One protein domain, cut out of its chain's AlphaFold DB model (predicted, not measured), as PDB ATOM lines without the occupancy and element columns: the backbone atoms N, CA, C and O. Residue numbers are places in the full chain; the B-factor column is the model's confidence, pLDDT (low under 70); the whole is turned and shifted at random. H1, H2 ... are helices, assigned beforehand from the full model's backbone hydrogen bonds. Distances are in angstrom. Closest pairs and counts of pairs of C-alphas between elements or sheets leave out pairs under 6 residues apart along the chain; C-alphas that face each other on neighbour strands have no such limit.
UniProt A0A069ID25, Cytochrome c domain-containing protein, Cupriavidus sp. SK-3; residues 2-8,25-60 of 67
ATOM      1  N   LEU A   2     178.205 247.337 224.118       83.25
ATOM      2  CA  LEU A   2     178.368 247.076 222.673       83.25
ATOM      3  C   LEU A   2     178.128 245.621 222.237       83.25
ATOM      4  O   LEU A   2     177.382 245.383 221.296       83.25
ATOM      5  N   TYR A   3     178.680 244.639 222.955       85.56
ATOM      6  CA  TYR A   3     178.455 243.220 222.650       85.56
ATOM      7  C   TYR A   3     176.966 242.847 222.590       85.56
ATOM      8  O   TYR A   3     176.536 242.123 221.696       85.56
ATOM      9  N   ARG A   4     176.157 243.361 223.528       83.94
ATOM     10  CA  ARG A   4     174.714 243.081 223.574       83.94
ATOM     11  C   ARG A   4     173.988 243.695 222.381       83.94
ATOM     12  O   ARG A   4     173.091 243.049 221.857       83.94
ATOM     13  N   ILE A   5     174.402 244.887 221.950       86.19
ATOM     14  CA  ILE A   5     173.863 245.568 220.766       86.19
ATOM     15  C   ILE A   5     174.166 244.762 219.499       86.19
ATOM     16  O   ILE A   5     173.254 244.483 218.730       86.19
ATOM     17  N   VAL A   6     175.411 244.316 219.305       86.75
ATOM     18  CA  VAL A   6     175.768 243.518 218.119       86.75
ATOM     19  C   VAL A   6     175.054 242.166 218.130       86.75
ATOM     20  O   VAL A   6     174.469 241.753 217.128       86.75
ATOM     21  N   LYS A   7     175.036 241.490 219.283       87.88
ATOM     22  CA  LYS A   7     174.405 240.177 219.436       87.88
ATOM     23  C   LYS A   7     172.891 240.233 219.215       87.88
ATOM     24  O   LYS A   7     172.366 239.478 218.401       87.88
ATOM     25  N   ASN A   8     172.194 241.104 219.943       86.69
ATOM     26  CA  ASN A   8     170.729 241.112 220.009       86.69
ATOM     27  C   ASN A   8     170.084 242.109 219.037       86.69
ATOM     28  O   ASN A   8     168.860 242.157 218.937       86.69
ATOM     29  N   PHE A  25     172.880 239.985 215.111       89.56
ATOM     30  CA  PHE A  25     173.870 239.109 214.474       89.56
ATOM     31  C   PHE A  25     173.973 237.728 215.122       89.56
ATOM     32  O   PHE A  25     174.610 236.850 214.553       89.56
ATOM     33  N   ALA A  26     173.299 237.480 216.251       88.31
ATOM     34  CA  ALA A  26     173.291 236.164 216.899       88.31
ATOM     35  C   ALA A  26     172.732 235.023 216.027       88.31
ATOM     36  O   ALA A  26     172.929 233.861 216.364       88.31
ATOM     37  N   GLN A  27     172.015 235.336 214.940       87.69
ATOM     38  CA  GLN A  27     171.531 234.336 213.979       87.69
ATOM     39  C   GLN A  27     172.567 233.980 212.902       87.69
ATOM     40  O   GLN A  27     172.392 232.985 212.206       87.69
ATOM     41  N   ALA A  28     173.616 234.793 212.749       91.00
ATOM     42  CA  ALA A  28     174.623 234.656 211.697       91.00
ATOM     43  C   ALA A  28     176.035 234.392 212.237       91.00
ATOM     44  O   ALA A  28     176.837 233.789 211.536       91.00
ATOM     45  N   LEU A  29     176.339 234.847 213.457       91.62
ATOM     46  CA  LEU A  29     177.662 234.774 214.068       91.62
ATOM     47  C   LEU A  29     177.588 234.118 215.448       91.62
ATOM     48  O   LEU A  29     176.695 234.405 216.256       91.62
ATOM     49  N   SER A  30     178.574 233.278 215.739       91.75
ATOM     50  CA  SER A  30     178.807 232.724 217.067       91.75
ATOM     51  C   SER A  30     179.236 233.814 218.065       91.75
ATOM     52  O   SER A  30     179.717 234.885 217.682       91.75
ATOM     53  N   PRO A  31     179.118 233.561 219.382       89.00
ATOM     54  CA  PRO A  31     179.626 234.470 220.409       89.00
ATOM     55  C   PRO A  31     181.104 234.852 220.247       89.00
ATOM     56  O   PRO A  31     181.473 235.974 220.590       89.00
ATOM     57  N   ALA A  32     181.940 233.933 219.753       89.31
ATOM     58  CA  ALA A  32     183.358 234.178 219.503       89.31
ATOM     59  C   ALA A  32     183.552 235.110 218.300       89.31
ATOM     60  O   ALA A  32     184.168 236.160 218.445       89.31
ATOM     61  N   GLU A  33     182.899 234.827 217.172       91.62
ATOM     62  CA  GLU A  33     182.983 235.675 215.972       91.62
ATOM     63  C   GLU A  33     182.460 237.097 216.226       91.62
ATOM     64  O   GLU A  33     183.017 238.073 215.728       91.62
ATOM     65  N   ILE A  34     181.421 237.251 217.055       90.31
ATOM     66  CA  ILE A  34     180.942 238.578 217.475       90.31
ATOM     67  C   ILE A  34     182.029 239.333 218.255       90.31
ATOM     68  O   ILE A  34     182.145 240.550 218.102       90.31
ATOM     69  N   ARG A  35     182.830 238.652 219.088       87.38
ATOM     70  CA  ARG A  35     183.971 239.294 219.763       87.38
ATOM     71  C   ARG A  35     185.038 239.698 218.763       87.38
ATOM     72  O   ARG A  35     185.445 240.854 218.805       87.38
ATOM     73  N   ASP A  36     185.419 238.805 217.859       90.75
ATOM     74  CA  ASP A  36     186.470 239.063 216.872       90.75
ATOM     75  C   ASP A  36     186.127 240.263 215.987       90.75
ATOM     76  O   ASP A  36     186.952 241.153 215.786       90.75
ATOM     77  N   VAL A  37     184.872 240.355 215.536       90.19
ATOM     78  CA  VAL A  37     184.378 241.518 214.787       90.19
ATOM     79  C   VAL A  37     184.483 242.791 215.624       90.19
ATOM     80  O   VAL A  37     184.941 243.816 215.125       90.19
ATOM     81  N   ILE A  38     184.081 242.761 216.896       89.38
ATOM     82  CA  ILE A  38     184.147 243.955 217.744       89.38
ATOM     83  C   ILE A  38     185.600 244.361 218.026       89.38
ATOM     84  O   ILE A  38     185.909 245.553 217.990       89.38
ATOM     85  N   GLU A  39     186.498 243.411 218.276       89.94
ATOM     86  CA  GLU A  39     187.924 243.699 218.445       89.94
ATOM     87  C   GLU A  39     188.536 244.272 217.166       89.94
ATOM     88  O   GLU A  39     189.222 245.294 217.223       89.94
ATOM     89  N   TYR A  40     188.193 243.719 216.001       90.06
ATOM     90  CA  TYR A  40     188.582 244.287 214.714       90.06
ATOM     91  C   TYR A  40     188.081 245.729 214.551       90.06
ATOM     92  O   TYR A  40     188.866 246.620 214.226       90.06
ATOM     93  N   LEU A  41     186.806 246.006 214.849       89.19
ATOM     94  CA  LEU A  41     186.245 247.359 214.767       89.19
ATOM     95  C   LEU A  41     186.987 248.351 215.675       89.19
ATOM     96  O   LEU A  41     187.256 249.477 215.258       89.19
ATOM     97  N   LYS A  42     187.378 247.929 216.884       87.38
ATOM     98  CA  LYS A  42     188.140 248.763 217.829       87.38
ATOM     99  C   LYS A  42     189.533 249.139 217.323       87.38
ATOM    100  O   LYS A  42     190.082 250.132 217.802       87.38
ATOM    101  N   THR A  43     190.112 248.400 216.371       91.19
ATOM    102  CA  THR A  43     191.397 248.784 215.755       91.19
ATOM    103  C   THR A  43     191.290 250.079 214.948       91.19
ATOM    104  O   THR A  43     192.262 250.824 214.856       91.19
ATOM    105  N   MET A  44     190.096 250.391 214.436       92.38
ATOM    106  CA  MET A  44     189.813 251.612 213.676       92.38
ATOM    107  C   MET A  44     189.437 252.802 214.567       92.38
ATOM    108  O   MET A  44     189.160 253.890 214.067       92.38
ATOM    109  N   TRP A  45     189.381 252.611 215.885       91.31
ATOM    110  CA  TRP A  45     188.900 253.627 216.811       91.31
ATOM    111  C   TRP A  45     190.006 254.522 217.353       91.31
ATOM    112  O   TRP A  45     191.123 254.089 217.662       91.31
ATOM    113  N   THR A  46     189.646 255.778 217.601       93.12
ATOM    114  CA  THR A  46     190.513 256.709 218.318       93.12
ATOM    115  C   THR A  46     190.705 256.261 219.776       93.12
ATOM    116  O   THR A  46     189.888 255.515 220.336       93.12
ATOM    117  N   PRO A  47     191.787 256.694 220.448       90.25
ATOM    118  CA  PRO A  47     191.976 256.427 221.875       90.25
ATOM    119  C   PRO A  47     190.790 256.878 222.743       90.25
ATOM    120  O   PRO A  47     190.449 256.205 223.714       90.25
ATOM    121  N   GLU A  48     190.140 257.980 222.369       88.50
ATOM    122  CA  GLU A  48     188.986 258.538 223.073       88.50
ATOM    123  C   GLU A  48     187.741 257.654 222.946       88.50
ATOM    124  O   GLU A  48     187.125 257.321 223.956       88.50
ATOM    125  N   GLN A  49     187.438 257.163 221.740       86.56
ATOM    126  CA  GLN A  49     186.349 256.204 221.508       86.56
ATOM    127  C   GLN A  49     186.560 254.904 222.298       86.56
ATOM    128  O   GLN A  49     185.627 254.368 222.896       86.56
ATOM    129  N   ARG A  50     187.806 254.417 222.367       85.00
ATOM    130  CA  ARG A  50     188.155 253.240 223.180       85.00
ATOM    131  C   ARG A  50     187.994 253.495 224.678       85.00
ATOM    132  O   ARG A  50     187.604 252.576 225.394       85.00
ATOM    133  N   ARG A  51     188.296 254.706 225.158       86.19
ATOM    134  CA  ARG A  51     188.085 255.093 226.561       86.19
ATOM    135  C   ARG A  51     186.594 255.129 226.893       86.19
ATOM    136  O   ARG A  51     186.185 254.415 227.800       86.19
ATOM    137  N   PHE A  52     185.803 255.832 226.087       84.69
ATOM    138  CA  PHE A  52     184.351 255.909 226.249       84.69
ATOM    139  C   PHE A  52     183.695 254.519 226.250       84.69
ATOM    140  O   PHE A  52     182.902 254.190 227.125       84.69
ATOM    141  N   GLN A  53     184.094 253.630 225.334       82.38
ATOM    142  CA  GLN A  53     183.563 252.265 225.317       82.38
ATOM    143  C   GLN A  53     183.941 251.447 226.558       82.38
ATOM    144  O   GLN A  53     183.168 250.563 226.940       82.38
ATOM    145  N   ARG A  54     185.121 251.672 227.152       80.56
ATOM    146  CA  ARG A  54     185.513 251.004 228.402       80.56
ATOM    147  C   ARG A  54     184.623 251.458 229.552       80.56
ATOM    148  O   ARG A  54     184.065 250.589 230.208       80.56
ATOM    149  N   GLU A  55     184.419 252.765 229.696       83.69
ATOM    150  CA  GLU A  55     183.513 253.363 230.691       83.69
ATOM    151  C   GLU A  55     182.084 252.792 230.541       83.69
ATOM    152  O   GLU A  55     181.520 252.238 231.481       83.69
ATOM    153  N   GLU A  56     181.549 252.745 229.316       78.25
ATOM    154  CA  GLU A  56     180.242 252.130 228.996       78.25
ATOM    155  C   GLU A  56     180.183 250.602 229.215       78.25
ATOM    156  O   GLU A  56     179.112 249.982 229.240       78.25
ATOM    157  N   SER A  57     181.336 249.937 229.304       73.25
ATOM    158  CA  SER A  57     181.413 248.494 229.550       73.25
ATOM    159  C   SER A  57     181.513 248.151 231.032       73.25
ATOM    160  O   SER A  57     181.219 247.009 231.373       73.25
ATOM    161  N   GLU A  58     181.828 249.104 231.912       69.50
ATOM    162  CA  GLU A  58     181.806 248.894 233.368       69.50
ATOM    163  C   GLU A  58     180.403 248.507 233.858       69.50
ATOM    164  O   GLU A  58     180.252 247.637 234.711       69.50
ATOM    165  N   GLN A  59     179.358 249.057 233.232       64.50
ATOM    166  CA  GLN A  59     177.959 248.732 233.539       64.50
ATOM    167  C   GLN A  59     177.446 247.458 232.836       64.50
ATOM    168  O   GLN A  59     176.314 247.019 233.043       64.50
ATOM    169  N   GLY A  60     178.256 246.844 231.969       64.94
ATOM    170  CA  GLY A  60     177.856 245.693 231.167       64.94
ATOM    171  C   GLY A  60     179.051 245.064 230.460       64.94
ATOM    172  O   GLY A  60     179.203 245.310 229.250       64.94
TER     173      GLY A  60
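This is residues 2 to 8 and 25 to 60 of the 67 residues of the protein "Cytochrome c domain-containing protein" of Cupriavidus sp. SK-3 (UniProt A0A069ID25). Two helices, H2 and H3, make the arms of an open V joined by a tight turn at residues 44 to 46, and the short helix H1 lies at its open end, packed on H2 and with its first residue near the last turn of H3. The V is loosely filled: H3 touches no helix, and the corner, residues 43 to 49, sticks out. The printed part has 43 residues with three named helices, in the order H1, H2, H3, and no named strand; its class is all helix. It is only just compact, close to loose, with a radius of gyration of the C-alphas of 11.0 A, and it is flat, spanning 31 by 23 by 12 A.

Start with H2, the longest helix, residues 31 to 43: find C-alpha 31 at (179.626, 234.470, 220.409), and from there the helix runs 19.1 A to C-alpha 43 at (191.397, 248.784, 215.755). Past residues 44 to 46 you reach H3, residues 47 to 58, which runs 17.1 A and ends at C-alpha 58 at (181.806, 248.894, 233.368). Go back to the first printed residue for H1, residues 2 to 8, which begins at C-alpha 2 at (178.368, 247.076, 222.673) and is 10.1 A long.

Look first at H2 and H1, which touch; their closest C-alphas are those of Ile 34 and Lys 7, 7.0 A apart. They run opposite ways at a steep tilt of 39 degrees. H2 and H3 are close but not clearly touching, with the C-alphas of Lys 42 and Arg 50 the closest at 7.0 A. These two run opposite ways at a shallow tilt of 34 degrees, only just short of steep, with their centres 15.2 A apart. H1 and H3 are also close but not clearly touching: look at the C-alphas of Leu 2 and Ser 57, the closest, 7.7 A apart. They run the same way at a steep tilt of 62 degrees. In the backbones of H1, H2 and H3, every O i to N i+4 pair is within hydrogen-bond range.

The two C-alphas farthest apart are those of Gln 27 and Glu 48, at 31.2 A. Residues 9 to 24 are not printed, and C-alphas 8 and 25 are 6.7 A apart across this cut, which lies in the link from H1 to H2. The link from H2 to H3 is tight. Residues 43 to 49, of which 47 to 49 belong to H3, stand free. In the B-factor column you will find a mean pLDDT of 86.1 over the printed part of this model, with low confidence, under 70, at residues 58 to 60.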